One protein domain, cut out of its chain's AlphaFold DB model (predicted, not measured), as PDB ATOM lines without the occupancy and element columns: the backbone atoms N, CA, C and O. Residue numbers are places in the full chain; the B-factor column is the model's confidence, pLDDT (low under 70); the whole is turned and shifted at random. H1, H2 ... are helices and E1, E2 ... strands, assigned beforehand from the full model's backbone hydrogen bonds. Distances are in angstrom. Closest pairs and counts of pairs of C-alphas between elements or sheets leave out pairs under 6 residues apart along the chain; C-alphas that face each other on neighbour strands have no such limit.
ATOM      1  N   LEU A  96      -2.393 -37.990  23.845       78.38
ATOM      2  CA  LEU A  96      -1.170 -37.474  23.233       78.38
ATOM      3  C   LEU A  96       0.054 -37.895  24.045       78.38
ATOM      4  O   LEU A  96       0.159 -37.515  25.207       78.38
ATOM      5  N   SER A  97       1.015 -38.599  23.445       80.31
ATOM      6  CA  SER A  97       2.285 -38.900  24.122       80.31
ATOM      7  C   SER A  97       3.302 -37.790  23.881       80.31
ATOM      8  O   SER A  97       3.703 -37.538  22.744       80.31
ATOM      9  N   VAL A  98       3.731 -37.126  24.948       82.44
ATOM     10  CA  VAL A  98       4.722 -36.051  24.897       82.44
ATOM     11  C   VAL A  98       6.019 -36.540  25.530       82.44
ATOM     12  O   VAL A  98       6.033 -37.060  26.644       82.44
ATOM     13  N   VAL A  99       7.114 -36.393  24.789       83.69
ATOM     14  CA  VAL A  99       8.432 -36.963  25.114       83.69
ATOM     15  C   VAL A  99       9.413 -35.837  25.480       83.69
ATOM     16  O   VAL A  99       9.335 -34.771  24.873       83.69
ATOM     17  N   PRO A 100      10.366 -36.018  26.411       79.81
ATOM     18  CA  PRO A 100      11.414 -35.028  26.653       79.81
ATOM     19  C   PRO A 100      12.149 -34.600  25.380       79.81
ATOM     20  O   PRO A 100      12.558 -35.451  24.584       79.81
ATOM     21  N   ALA A 101      12.416 -33.301  25.217       75.69
ATOM     22  CA  ALA A 101      13.265 -32.803  24.132       75.69
ATOM     23  C   ALA A 101      14.669 -33.451  24.139       75.69
ATOM     24  O   ALA A 101      15.246 -33.709  23.084       75.69
ATOM     25  N   LEU A 102      15.173 -33.814  25.324       67.00
ATOM     26  CA  LEU A 102      16.430 -34.546  25.524       67.00
ATOM     27  C   LEU A 102      16.447 -35.941  24.866       67.00
ATOM     28  O   LEU A 102      17.515 -36.468  24.575       67.00
ATOM     29  N   LYS A 103      15.276 -36.539  24.601       64.56
ATOM     30  CA  LYS A 103      15.122 -37.857  23.957       64.56
ATOM     31  C   LYS A 103      14.882 -37.756  22.434       64.56
ATOM     32  O   LYS A 103      14.476 -38.733  21.800       64.56
ATOM     33  N   LEU A 104      15.154 -36.604  21.798       67.25
ATOM     34  CA  LEU A 104      15.257 -36.512  20.332       67.25
ATOM     35  C   LEU A 104      16.550 -37.186  19.825       67.25
ATOM     36  O   LEU A 104      17.580 -36.540  19.663       67.25
ATOM     37  N   GLY A 105      16.470 -38.476  19.484       64.00
ATOM     38  CA  GLY A 105      17.500 -39.137  18.670       64.00
ATOM     39  C   GLY A 105      17.638 -38.526  17.262       64.00
ATOM     40  O   GLY A 105      16.730 -37.837  16.791       64.00
ATOM     41  N   HIS A 106      18.748 -38.834  16.578       65.44
ATOM     42  CA  HIS A 106      19.273 -38.195  15.347       65.44
ATOM     43  C   HIS A 106      18.371 -38.158  14.084       65.44
ATOM     44  O   HIS A 106      18.820 -37.722  13.025       65.44
ATOM     45  N   VAL A 107      17.113 -38.595  14.155       79.19
ATOM     46  CA  VAL A 107      16.150 -38.546  13.041       79.19
ATOM     47  C   VAL A 107      15.789 -37.091  12.709       79.19
ATOM     48  O   VAL A 107      15.620 -36.269  13.613       79.19
ATOM     49  N   TRP A 108      15.623 -36.758  11.424       85.19
ATOM     50  CA  TRP A 108      15.247 -35.402  11.013       85.19
ATOM     51  C   TRP A 108      13.849 -35.020  11.523       85.19
ATOM     52  O   TRP A 108      12.870 -35.737  11.307       85.19
ATOM     53  N   LYS A 109      13.762 -33.858  12.184       88.44
ATOM     54  CA  LYS A 109      12.516 -33.228  12.656       88.44
ATOM     55  C   LYS A 109      12.599 -31.703  12.546       88.44
ATOM     56  O   LYS A 109      13.710 -31.162  12.599       88.44
ATOM     57  N   ALA A 110      11.470 -31.001  12.449       88.88
ATOM     58  CA  ALA A 110      11.418 -29.530  12.430       88.88
ATOM     59  C   ALA A 110      10.314 -28.975  13.347       88.88
ATOM     60  O   ALA A 110       9.176 -29.432  13.284       88.88
ATOM     61  N   LEU A 111      10.641 -27.999  14.199       89.88
ATOM     62  CA  LEU A 111       9.724 -27.423  15.191       89.88
ATOM     63  C   LEU A 111       8.753 -26.432  14.530       89.88
ATOM     64  O   LEU A 111       9.110 -25.281  14.284       89.88
ATOM     65  N   ILE A 112       7.528 -26.879  14.251       88.25
ATOM     66  CA  ILE A 112       6.479 -26.063  13.625       88.25
ATOM     67  C   ILE A 112       6.004 -24.946  14.557       88.25
ATOM     68  O   ILE A 112       5.833 -23.822  14.099       88.25
ATOM     69  N   GLY A 113       5.794 -25.242  15.837       87.12
ATOM     70  CA  GLY A 113       5.224 -24.300  16.798       87.12
ATOM     71  C   GLY A 113       5.338 -24.811  18.230       87.12
ATOM     72  O   GLY A 113       5.553 -26.003  18.446       87.12
ATOM     73  N   GLU A 114       5.189 -23.914  19.200       88.81
ATOM     74  CA  GLU A 114       5.197 -24.212  20.637       88.81
ATOM     75  C   GLU A 114       3.855 -23.830  21.266       88.81
ATOM     76  O   GLU A 114       3.267 -22.813  20.899       88.81
ATOM     77  N   PHE A 115       3.402 -24.584  22.265       85.12
ATOM     78  CA  PHE A 115       2.308 -24.167  23.140       85.12
ATOM     79  C   PHE A 115       2.639 -24.457  24.608       85.12
ATOM     80  O   PHE A 115       3.160 -25.522  24.940       85.12
ATOM     81  N   SER A 116       2.347 -23.505  25.496       82.75
ATOM     82  CA  SER A 116       2.498 -23.691  26.942       82.75
ATOM     83  C   SER A 116       1.369 -24.541  27.519       82.75
ATOM     84  O   SER A 116       0.189 -24.347  27.183       82.75
ATOM     85  N   ILE A 117       1.753 -25.423  28.437       80.88
ATOM     86  CA  ILE A 117       0.911 -26.249  29.294       80.88
ATOM     87  C   ILE A 117       1.221 -25.884  30.757       80.88
ATOM     88  O   ILE A 117       2.387 -25.844  31.152       80.88
ATOM     89  N   ARG A 118       0.182 -25.649  31.568       78.06
ATOM     90  CA  ARG A 118       0.292 -25.456  33.024       78.06
ATOM     91  C   ARG A 118      -0.419 -26.589  33.762       78.06
ATOM     92  O   ARG A 118      -1.648 -26.552  33.875       78.06
ATOM     93  N   PRO A 119       0.306 -27.605  34.246       74.69
ATOM     94  CA  PRO A 119      -0.254 -28.552  35.197       74.69
ATOM     95  C   PRO A 119      -0.373 -27.917  36.587       74.69
ATOM     96  O   PRO A 119       0.443 -27.079  36.967       74.69
ATOM     97  N   ALA A 120      -1.361 -28.347  37.374       66.88
ATOM     98  CA  ALA A 120      -1.482 -27.938  38.777       66.88
ATOM     99  C   ALA A 120      -0.376 -28.528  39.684       66.88
ATOM    100  O   ALA A 120      -0.173 -28.048  40.797       66.88
ATOM    101  N   TRP A 121       0.333 -29.565  39.219       66.75
ATOM    102  CA  TRP A 121       1.443 -30.209  39.922       66.75
ATOM    103  C   TRP A 121       2.477 -30.790  38.942       66.75
ATOM    104  O   TRP A 121       2.127 -31.302  37.874       66.75
ATOM    105  N   LEU A 122       3.754 -30.722  39.324       68.31
ATOM    106  CA  LEU A 122       4.899 -31.240  38.574       68.31
ATOM    107  C   LEU A 122       5.674 -32.246  39.445       68.31
ATOM    108  O   LEU A 122       6.067 -31.880  40.557       68.31
ATOM    109  N   PRO A 123       5.947 -33.472  38.954       67.50
ATOM    110  CA  PRO A 123       6.960 -34.354  39.534       67.50
ATOM    111  C   PRO A 123       8.331 -33.668  39.588       67.50
ATOM    112  O   PRO A 123       8.627 -32.817  38.754       67.50
ATOM    113  N   SER A 124       9.211 -34.070  40.505       64.06
ATOM    114  CA  SER A 124      10.571 -33.510  40.607       64.06
ATOM    115  C   SER A 124      11.502 -33.904  39.449       64.06
ATOM    116  O   SER A 124      12.490 -33.221  39.202       64.06
ATOM    117  N   ASP A 125      11.183 -34.975  38.723       66.12
ATOM    118  CA  ASP A 125      11.962 -35.576  37.630       66.12
ATOM    119  C   ASP A 125      11.249 -35.506  36.259       66.12
ATOM    120  O   ASP A 125      11.662 -36.146  35.286       66.12
ATOM    121  N   TYR A 126      10.187 -34.695  36.164       69.69
ATOM    122  CA  TYR A 126       9.338 -34.514  34.978       69.69
ATOM    123  C   TYR A 126      10.107 -34.250  33.673       69.69
ATOM    124  O   TYR A 126       9.690 -34.716  32.613       69.69
ATOM    125  N   GLU A 127      11.256 -33.572  33.745       68.06
ATOM    126  CA  GLU A 127      12.112 -33.255  32.593       68.06
ATOM    127  C   GLU A 127      12.621 -34.505  31.855       68.06
ATOM    128  O   GLU A 127      12.914 -34.445  30.661       68.06
ATOM    129  N   GLN A 128      12.705 -35.648  32.543       68.06
ATOM    130  CA  GLN A 128      13.185 -36.918  31.990       68.06
ATOM    131  C   GLN A 128      12.049 -37.910  31.681       68.06
ATOM    132  O   GLN A 128      12.262 -38.876  30.933       68.06
ATOM    133  N   ARG A 129      10.838 -37.669  32.203       73.62
ATOM    134  CA  ARG A 129       9.652 -38.513  31.995       73.62
ATOM    135  C   ARG A 129       8.896 -38.150  30.720       73.62
ATOM    136  O   ARG A 129       8.842 -36.994  30.307       73.62
ATOM    137  N   SER A 130       8.263 -39.150  30.116       77.88
ATOM    138  CA  SER A 130       7.221 -38.923  29.112       77.88
ATOM    139  C   SER A 130       5.866 -38.793  29.813       77.88
ATOM    140  O   SER A 130       5.655 -39.392  30.869       77.88
ATOM    141  N   PHE A 131       4.932 -38.052  29.225       79.81
ATOM    142  CA  PHE A 131       3.570 -37.932  29.751       79.81
ATOM    143  C   PHE A 131       2.509 -38.170  28.675       79.81
ATOM    144  O   PHE A 131       2.725 -37.865  27.500       79.81
ATOM    145  N   LEU A 132       1.357 -38.709  29.078       79.88
ATOM    146  CA  LEU A 132       0.137 -38.698  28.279       79.88
ATOM    147  C   LEU A 132      -0.696 -37.472  28.646       79.88
ATOM    148  O   LEU A 132      -1.126 -37.338  29.789       79.88
ATOM    149  N   ALA A 133      -0.977 -36.617  27.663       78.50
ATOM    150  CA  ALA A 133      -2.013 -35.599  27.768       78.50
ATOM    151  C   ALA A 133      -3.322 -36.145  27.181       78.50
ATOM    152  O   ALA A 133      -3.423 -36.348  25.968       78.50
ATOM    153  N   TYR A 134      -4.316 -36.391  28.034       75.06
ATOM    154  CA  TYR A 134      -5.612 -36.949  27.649       75.06
ATOM    155  C   TYR A 134      -6.770 -36.005  27.973       75.06
ATOM    156  O   TYR A 134      -6.666 -35.115  28.819       75.06
ATOM    157  N   ARG A 135      -7.883 -36.160  27.246       70.50
ATOM    158  CA  ARG A 135      -9.049 -35.273  27.352       70.50
ATOM    159  C   ARG A 135     -10.269 -36.015  27.881       70.50
ATOM    160  O   ARG A 135     -10.880 -36.800  27.157       70.50
ATOM    161  N   THR A 136     -10.701 -35.659  29.087       67.81
ATOM    162  CA  THR A 136     -11.937 -36.177  29.687       67.81
ATOM    163  C   THR A 136     -12.992 -35.073  29.658       67.81
ATOM    164  O   THR A 136     -13.063 -34.191  30.517       67.81
ATOM    165  N   GLY A 137     -13.791 -35.067  28.589       67.94
ATOM    166  CA  GLY A 137     -14.823 -34.058  28.346       67.94
ATOM    167  C   GLY A 137     -14.251 -32.649  28.134       67.94
ATOM    168  O   GLY A 137     -13.758 -32.315  27.053       67.94
ATOM    169  N   LYS A 138     -14.373 -31.786  29.151       63.47
ATOM    170  CA  LYS A 138     -13.952 -30.374  29.077       63.47
ATOM    171  C   LYS A 138     -12.554 -30.099  29.624       63.47
ATOM    172  O   LYS A 138     -12.004 -29.060  29.276       63.47
ATOM    173  N   GLN A 139     -12.008 -30.981  30.458       65.81
ATOM    174  CA  GLN A 139     -10.701 -30.795  31.087       65.81
ATOM    175  C   GLN A 139      -9.639 -31.667  30.414       65.81
ATOM    176  O   GLN A 139      -9.932 -32.735  29.865       65.81
ATOM    177  N   LEU A 140      -8.411 -31.157  30.435       73.25
ATOM    178  CA  LEU A 140      -7.209 -31.868  30.027       73.25
ATOM    179  C   LEU A 140      -6.515 -32.392  31.280       73.25
ATOM    180  O   LEU A 140      -6.442 -31.686  32.289       73.25
ATOM    181  N   TYR A 141      -6.013 -33.614  31.181       75.12
ATOM    182  CA  TYR A 141      -5.315 -34.312  32.247       75.12
ATOM    183  C   TYR A 141      -3.934 -34.742  31.755       75.12
ATOM    184  O   TYR A 141      -3.799 -35.196  30.617       75.12
ATOM    185  N   LEU A 142      -2.916 -34.594  32.602       76.50
ATOM    186  CA  LEU A 142      -1.610 -35.217  32.409       76.50
ATOM    187  C   LEU A 142      -1.481 -36.424  33.335       76.50
ATOM    188  O   LEU A 142      -1.661 -36.286  34.541       76.50
ATOM    189  N   SER A 143      -1.112 -37.567  32.762       75.00
ATOM    190  CA  SER A 143      -0.554 -38.718  33.479       75.00
ATOM    191  C   SER A 143       0.920 -38.846  33.088       75.00
ATOM    192  O   SER A 143       1.262 -38.727  31.907       75.00
ATOM    193  N   TYR A 144       1.803 -39.056  34.061       72.50
ATOM    194  CA  TYR A 144       3.242 -39.230  33.843       72.50
ATOM    195  C   TYR A 144       3.592 -40.721  33.874       72.50
ATOM    196  O   TYR A 144       3.050 -41.460  34.688       72.50
ATOM    197  N   SER A 145       4.519 -41.180  33.027       62.50
ATOM    198  CA  SER A 145       4.983 -42.574  33.094       62.50
ATOM    199  C   SER A 145       5.678 -42.852  34.433       62.50
ATOM    200  O   SER A 145       6.526 -42.054  34.853       62.50
ATOM    201  N   SER A 146       5.386 -43.986  35.080       49.91
ATOM    202  CA  SER A 146       6.215 -44.490  36.182       49.91
ATOM    203  C   SER A 146       7.612 -44.883  35.676       49.91
ATOM    204  O   SER A 146       7.819 -45.115  34.482       49.91
ATOM    205  N   CYS A 147       8.590 -44.917  36.582       36.88
ATOM    206  CA  CYS A 147       9.985 -45.232  36.270       36.88
ATOM    207  C   CYS A 147      10.352 -46.652  36.725       36.88
ATOM    208  O   CYS A 147      11.240 -46.824  37.554       36.88
ATOM    209  N   ASP A 148       9.675 -47.658  36.164       36.62
ATOM    210  CA  ASP A 148      10.027 -49.073  36.331       36.62
ATOM    211  C   ASP A 148      10.761 -49.591  35.084       36.62
ATOM    212  O   ASP A 148      10.153 -49.861  34.048       36.62
ATOM    213  N   PRO A 157      -5.428 -44.521  34.116       44.25
ATOM    214  CA  PRO A 157      -6.076 -43.214  33.927       44.25
ATOM    215  C   PRO A 157      -6.755 -42.636  35.178       44.25
ATOM    216  O   PRO A 157      -7.236 -41.502  35.120       44.25
ATOM    217  N   GLU A 158      -6.864 -43.425  36.252       43.41
ATOM    218  CA  GLU A 158      -7.799 -43.193  37.363       43.41
ATOM    219  C   GLU A 158      -7.146 -42.661  38.653       43.41
ATOM    220  O   GLU A 158      -7.865 -42.135  39.499       43.41
ATOM    221  N   GLU A 159      -5.814 -42.732  38.797       46.41
ATOM    222  CA  GLU A 159      -5.118 -42.371  40.051       46.41
ATOM    223  C   GLU A 159      -4.173 -41.152  39.921       46.41
ATOM    224  O   GLU A 159      -4.211 -40.272  40.777       46.41
ATOM    225  N   ASP A 160      -3.401 -41.024  38.830       52.88
ATOM    226  CA  ASP A 160      -2.345 -39.994  38.660       52.88
ATOM    227  C   ASP A 160      -2.694 -38.862  37.656       52.88
ATOM    228  O   ASP A 160      -1.832 -38.278  36.992       52.88
ATOM    229  N   GLY A 161      -3.983 -38.543  37.496       55.72
ATOM    230  CA  GLY A 161      -4.466 -37.545  36.530       55.72
ATOM    231  C   GLY A 161      -4.402 -36.093  37.027       55.72
ATOM    232  O   GLY A 161      -5.375 -35.583  37.586       55.72
ATOM    233  N   CYS A 162      -3.314 -35.366  36.755       62.62
ATOM    234  CA  CYS A 162      -3.214 -33.937  37.085       62.62
ATOM    235  C   CYS A 162      -4.058 -33.073  36.126       62.62
ATOM    236  O   CYS A 162      -3.875 -33.156  34.914       62.62
ATOM    237  N   ALA A 163      -4.950 -32.216  36.641       65.44
ATOM    238  CA  ALA A 163      -5.763 -31.302  35.826       65.44
ATOM    239  C   ALA A 163      -4.965 -30.067  35.358       65.44
ATOM    240  O   ALA A 163      -4.182 -29.494  36.120       65.44
ATOM    241  N   VAL A 164      -5.157 -29.667  34.095       71.81
ATOM    242  CA  VAL A 164      -4.180 -28.851  33.352       71.81
ATOM    243  C   VAL A 164      -4.824 -27.769  32.477       71.81
ATOM    244  O   VAL A 164      -5.779 -28.033  31.741       71.81
ATOM    245  N   GLU A 165      -4.244 -26.563  32.477       66.00
ATOM    246  CA  GLU A 165      -4.535 -25.528  31.474       66.00
ATOM    247  C   GLU A 165      -3.628 -25.669  30.244       66.00
ATOM    248  O   GLU A 165      -2.424 -25.902  30.356       66.00
ATOM    249  N   CYS A 166      -4.190 -25.455  29.052       71.06
ATOM    250  CA  CYS A 166      -3.442 -25.438  27.797       71.06
ATOM    251  C   CYS A 166      -3.747 -24.168  26.997       71.06
ATOM    252  O   CYS A 166      -4.907 -23.804  26.801       71.06
ATOM    253  N   SER A 167      -2.699 -23.523  26.480       71.56
ATOM    254  CA  SER A 167      -2.808 -22.343  25.608       71.56
ATOM    255  C   SER A 167      -3.381 -22.647  24.209       71.56
ATOM    256  O   SER A 167      -3.943 -21.756  23.562       71.56
ATOM    257  N   LEU A 168      -3.304 -23.905  23.755       70.25
ATOM    258  CA  LEU A 168      -3.757 -24.365  22.437       70.25
ATOM    259  C   LEU A 168      -5.294 -24.471  22.352       70.25
ATOM    260  O   LEU A 168      -5.879 -25.551  22.354       70.25
ATOM    261  N   SER A 169      -5.961 -23.321  22.266       62.38
ATOM    262  CA  SER A 169      -7.430 -23.209  22.279       62.38
ATOM    263  C   SER A 169      -8.110 -23.362  20.910       62.38
ATOM    264  O   SER A 169      -9.307 -23.648  20.854       62.38
ATOM    265  N   ARG A 170      -7.383 -23.158  19.799       66.69
ATOM    266  CA  ARG A 170      -7.949 -23.168  18.431       66.69
ATOM    267  C   ARG A 170      -7.843 -24.503  17.695       66.69
ATOM    268  O   ARG A 170      -8.609 -24.727  16.761       66.69
ATOM    269  N   ILE A 171      -6.907 -25.367  18.082       75.75
ATOM    270  CA  ILE A 171      -6.632 -26.633  17.394       75.75
ATOM    271  C   ILE A 171      -7.124 -27.783  18.282       75.75
ATOM    272  O   ILE A 171      -6.705 -27.863  19.437       75.75
ATOM    273  N   PRO A 172      -8.023 -28.658  17.792       77.62
ATOM    274  CA  PRO A 172      -8.523 -29.774  18.583       77.62
ATOM    275  C   PRO A 172      -7.402 -30.778  18.883       77.62
ATOM    276  O   PRO A 172      -6.653 -31.182  17.989       77.62
ATOM    277  N   PHE A 173      -7.316 -31.218  20.141       77.75
ATOM    278  CA  PHE A 173      -6.384 -32.262  20.595       77.75
ATOM    279  C   PHE A 173      -6.591 -33.571  19.815       77.75
ATOM    280  O   PHE A 173      -5.646 -34.307  19.548       77.75
ATOM    281  N   GLU A 174      -7.825 -33.799  19.377       83.25
ATOM    282  CA  GLU A 174      -8.286 -34.901  18.538       83.25
ATOM    283  C   GLU A 174      -7.607 -34.932  17.153       83.25
ATOM    284  O   GLU A 174      -7.421 -36.001  16.571       83.25
ATOM    285  N   ASP A 175      -7.212 -33.773  16.612       85.56
ATOM    286  CA  ASP A 175      -6.462 -33.698  15.355       85.56
ATOM    287  C   ASP A 175      -4.953 -33.913  15.582       85.56
ATOM    288  O   ASP A 175      -4.310 -34.563  14.756       85.56
ATOM    289  N   LEU A 176      -4.389 -33.458  16.710       84.94
ATOM    290  CA  LEU A 176      -2.995 -33.760  17.074       84.94
ATOM    291  C   LEU A 176      -2.780 -35.259  17.341       84.94
ATOM    292  O   LEU A 176      -1.806 -35.829  16.853       84.94
ATOM    293  N   ASP A 177      -3.715 -35.906  18.041       85.06
ATOM    294  CA  ASP A 177      -3.713 -37.350  18.323       85.06
ATOM    295  C   ASP A 177      -3.704 -38.159  17.020       85.06
ATOM    296  O   ASP A 177      -2.898 -39.074  16.833       85.06
ATOM    297  N   TRP A 178      -4.528 -37.737  16.060       88.19
ATOM    298  CA  TRP A 178      -4.600 -38.337  14.735       88.19
ATOM    299  C   TRP A 178      -3.303 -38.152  13.922       88.19
ATOM    300  O   TRP A 178      -2.855 -39.097  13.266       88.19
ATOM    301  N   LEU A 179      -2.664 -36.971  13.978       87.56
ATOM    302  CA  LEU A 179      -1.356 -36.744  13.342       87.56
ATOM    303  C   LEU A 179      -0.245 -37.582  13.989       87.56
ATOM    304  O   LEU A 179       0.601 -38.130  13.278       87.56
ATOM    305  N   GLN A 180      -0.244 -37.700  15.319       88.19
ATOM    306  CA  GLN A 180       0.765 -38.451  16.062       88.19
ATOM    307  C   GLN A 180       0.644 -39.961  15.822       88.19
ATOM    308  O   GLN A 180       1.640 -40.611  15.498       88.19
ATOM    309  N   LYS A 181      -0.574 -40.519  15.875       86.19
ATOM    310  CA  LYS A 181      -0.843 -41.937  15.564       86.19
ATOM    311  C   LYS A 181      -0.433 -42.322  14.137       86.19
ATOM    312  O   LYS A 181      -0.079 -43.471  13.892       86.19
ATOM    313  N   ARG A 182      -0.407 -41.362  13.203       85.50
ATOM    314  CA  ARG A 182       0.098 -41.537  11.826       85.50
ATOM    315  C   ARG A 182       1.564 -41.136  11.613       85.50
ATOM    316  O   ARG A 182       2.010 -41.121  10.471       85.50
ATOM    317  N   ARG A 183       2.319 -40.830  12.676       86.00
ATOM    318  CA  ARG A 183       3.728 -40.388  12.619       86.00
ATOM    319  C   ARG A 183       3.951 -39.183  11.684       86.00
ATOM    320  O   ARG A 183       4.986 -39.087  11.030       86.00
ATOM    321  N   VAL A 184       2.999 -38.251  11.620       86.44
ATOM    322  CA  VAL A 184       3.160 -36.975  10.891       86.44
ATOM    323  C   VAL A 184       3.896 -35.956  11.766       86.44
ATOM    324  O   VAL A 184       4.793 -35.258  11.295       86.44
ATOM    325  N   VAL A 185       3.553 -35.909  13.056       90.06
ATOM    326  CA  VAL A 185       4.210 -35.067  14.065       90.06
ATOM    327  C   VAL A 185       4.598 -35.885  15.294       90.06
ATOM    328  O   VAL A 185       4.004 -36.927  15.576       90.06
ATOM    329  N   GLN A 186       5.566 -35.379  16.050       88.38
ATOM    330  CA  GLN A 186       5.863 -35.788  17.414       88.38
ATOM    331  C   GLN A 186       5.739 -34.570  18.332       88.38
ATOM    332  O   GLN A 186       6.182 -33.476  17.986       88.38
ATOM    333  N   LEU A 187       5.147 -34.765  19.506       88.38
ATOM    334  CA  LEU A 187       5.089 -33.750  20.550       88.38
ATOM    335  C   LEU A 187       6.253 -33.969  21.512       88.38
ATOM    336  O   LEU A 187       6.421 -35.077  22.032       88.38
ATOM    337  N   CYS A 188       7.047 -32.927  21.752       83.56
ATOM    338  CA  CYS A 188       8.126 -32.986  22.732       83.56
ATOM    339  C   CYS A 188       8.084 -31.799  23.688       83.56
ATOM    340  O   CYS A 188       7.783 -30.684  23.267       83.56
ATOM    341  N   HIS A 189       8.389 -32.032  24.964       85.12
ATOM    342  CA  HIS A 189       8.375 -30.992  25.993       85.12
ATOM    343  C   HIS A 189       9.769 -30.422  26.276       85.12
ATOM    344  O   HIS A 189      10.779 -31.119  26.153       85.12
ATOM    345  N   GLN A 190       9.812 -29.138  26.633       78.00
ATOM    346  CA  GLN A 190      10.995 -28.438  27.119       78.00
ATOM    347  C   GLN A 190      10.590 -27.453  28.225       78.00
ATOM    348  O   GLN A 190       9.698 -26.623  28.041       78.00
ATOM    349  N   THR A 191      11.262 -27.521  29.370       66.94
ATOM    350  CA  THR A 191      11.032 -26.620  30.505       66.94
ATOM    351  C   THR A 191      11.523 -25.206  30.215       66.94
ATOM    352  O   THR A 191      12.677 -25.028  29.818       66.94
ATOM    353  N   LYS A 192      10.689 -24.194  30.504       57.12
ATOM    354  CA  LYS A 192      11.131 -22.822  30.816       57.12
ATOM    355  C   LYS A 192      10.189 -22.203  31.855       57.12
ATOM    356  O   LYS A 192       9.031 -21.963  31.549       57.12
ATOM    357  N   GLU A 193      10.721 -21.925  33.048       53.59
ATOM    358  CA  GLU A 193      10.124 -21.053  34.080       53.59
ATOM    359  C   GLU A 193       8.650 -21.362  34.435       53.59
ATOM    360  O   GLU A 193       7.732 -20.659  34.029       53.59
ATOM    361  N   GLN A 194       8.432 -22.416  35.233       63.91
ATOM    362  CA  GLN A 194       7.123 -22.889  35.738       63.91
ATOM    363  C   GLN A 194       6.081 -23.327  34.682       63.91
ATOM    364  O   GLN A 194       5.131 -24.020  35.044       63.91
ATOM    365  N   GLU A 195       6.260 -23.023  33.394       74.06
ATOM    366  CA  GLU A 195       5.441 -23.559  32.302       74.06
ATOM    367  C   GLU A 195       6.145 -24.715  31.567       74.06
ATOM    368  O   GLU A 195       7.344 -24.671  31.267       74.06
ATOM    369  N   VAL A 196       5.378 -25.749  31.207       77.56
ATOM    370  CA  VAL A 196       5.850 -26.832  30.336       77.56
ATOM    371  C   VAL A 196       5.542 -26.440  28.895       77.56
ATOM    372  O   VAL A 196       4.384 -26.458  28.475       77.56
ATOM    373  N   LYS A 197       6.562 -26.090  28.109       85.06
ATOM    374  CA  LYS A 197       6.374 -25.808  26.682       85.06
ATOM    375  C   LYS A 197       6.384 -27.106  25.891       85.06
ATOM    376  O   LYS A 197       7.342 -27.869  25.972       85.06
ATOM    377  N   VAL A 198       5.345 -27.343  25.098       86.50
ATOM    378  CA  VAL A 198       5.277 -28.472  24.166       86.50
ATOM    379  C   VAL A 198       5.492 -27.975  22.744       86.50
ATOM    380  O   VAL A 198       4.687 -27.228  22.189       86.50
ATOM    381  N   GLY A 199       6.607 -28.402  22.159       87.50
ATOM    382  CA  GLY A 199       6.940 -28.201  20.759       87.50
ATOM    383  C   GLY A 199       6.284 -29.257  19.871       87.50
ATOM    384  O   GLY A 199       6.357 -30.458  20.143       87.50
ATOM    385  N   ILE A 200       5.670 -28.806  18.781       90.50
ATOM    386  CA  ILE A 200       5.104 -29.648  17.726       90.50
ATOM    387  C   ILE A 200       6.181 -29.851  16.660       90.50
ATOM    388  O   ILE A 200       6.452 -28.959  15.856       90.50
ATOM    389  N   TYR A 201       6.808 -31.024  16.651       90.00
ATOM    390  CA  TYR A 201       7.863 -31.371  15.704       90.00
ATOM    391  C   TYR A 201       7.293 -32.143  14.511       90.00
ATOM    392  O   TYR A 201       6.807 -33.262  14.663       90.00
ATOM    393  N   LEU A 202       7.403 -31.578  13.310       91.25
ATOM    394  CA  LEU A 202       7.176 -32.287  12.053       91.25
ATOM    395  C   LEU A 202       8.201 -33.414  11.901       91.25
ATOM    396  O   LEU A 202       9.395 -33.183  12.110       91.25
ATOM    397  N   LEU A 203       7.746 -34.604  11.513       90.38
ATOM    398  CA  LEU A 203       8.605 -35.732  11.149       90.38
ATOM    399  C   LEU A 203       8.823 -35.769   9.629       90.38
ATOM    400  O   LEU A 203       8.027 -35.225   8.869       90.38
ATOM    401  N   GLU A 204       9.872 -36.447   9.162       87.44
ATOM    402  CA  GLU A 204      10.135 -36.616   7.719       87.44
ATOM    403  C   GLU A 204       8.985 -37.338   6.987       87.44
ATOM    404  O   GLU A 204       8.634 -36.976   5.869       87.44
ATOM    405  N   THR A 205       8.305 -38.268   7.663       86.25
ATOM    406  CA  THR A 205       7.047 -38.910   7.228       86.25
ATOM    407  C   THR A 205       5.841 -37.966   7.146       86.25
ATOM    408  O   THR A 205       4.802 -38.351   6.614       86.25
ATOM    409  N   GLY A 206       5.956 -36.744   7.672       84.88
ATOM    410  CA  GLY A 206       4.972 -35.673   7.541       84.88
ATOM    411  C   GLY A 206       5.271 -34.666   6.426       84.88
ATOM    412  O   GLY A 206       4.425 -33.811   6.161       84.88
ATOM    413  N   LEU A 207       6.434 -34.752   5.768       87.88
ATOM    414  CA  LEU A 207       6.715 -33.978   4.558       87.88
ATOM    415  C   LEU A 207       5.941 -34.563   3.372       87.88
ATOM    416  O   LEU A 207       5.828 -35.779   3.209       87.88
TER     417      LEU A 207
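What this domain is: This is residues 96 to 148 and 157 to 207 of the 520 residues of the protein "SHPRH" of Poeciliopsis prolifica (blackstripe livebearer) (UniProt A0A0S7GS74). This is a small closed barrel of seven strands, with one short helix, H1, packed on its outside next to E1 and E6. The long strands E2, E7 and E6 run side by side along one part of the wall, and the shorter E1, E3, E4 and E5 complete the ring, E1 and E5 through staggered pairing. The printed part has 104 residues, with named elements in the order E1, E2, E3, E4, E5, H1, E6, E7; the class is mostly strand and the sheet is mixed. It is compact, with a radius of gyration of the C-alphas of 13.2 A, and spans 37 by 28 by 27 A.

How they stand to each other: Begin at E2, residues 109 to 119, which bends by 73 degrees at residue 112. Beside its residues 109 to 118 find E7, residues 195 to 203, antiparallel at 154 degrees, with N 112 and O 200 2.8 A apart. E6, residues 185 to 192, lies on the other side of E7 and forms a hairpin with it; N 188 and O 199 are 3.0 A apart. Next is E1, residues 96 to 100, parallel to E6 at 52 degrees, with N 189 and O 99 2.9 A apart. E1 pairs with E6 over residues 98 to 100 and with E3, residues 131 to 136, over residues 96 to 98; N 98 and O 131 are 2.8 A apart. E3 forms a hairpin with E4, residues 139 to 144, where N 134 and O 141 are 2.9 A apart. E5, residues 162 to 166, is antiparallel to E4, with N 142 and O 162 2.9 A apart, and to E2, with N 118 and O 165 2.9 A apart, and the ring is closed. H1, residues 173 to 181, is on the barrel, outside it, at a height over the sheet of 6.3 A. It lies over none of the strands, but only just: 2 of its C-alphas fall on E6. The closest C-alphas of H1 and E1 are those of Asp 177 and Leu 96, 5.5 A apart. Every O i to N i+4 pair in H1 is within hydrogen-bond range.

Where its parts are: Find C-alpha 96 at (-1.170, -37.474, 23.233), where E1 begins. E2 measures 26.3 A from first to last C-alpha, E6 21.9 A, and H1 12.2 A. E7 runs 24.6 A to C-alpha 203 at (8.605, -35.732, 11.149).

The domain as a whole: The two C-alphas farthest apart, those of Glu 159 and Leu 207, are 38.3 A apart. Residues 149 to 156 are not printed, and C-alphas 148 and 157 stand 17.3 A apart across the cut. The link from E2 to E3 is long. The mean pLDDT of the printed part is 74.7, with 36 residues under 70, among them residues 120 to 128 and 157 to 163.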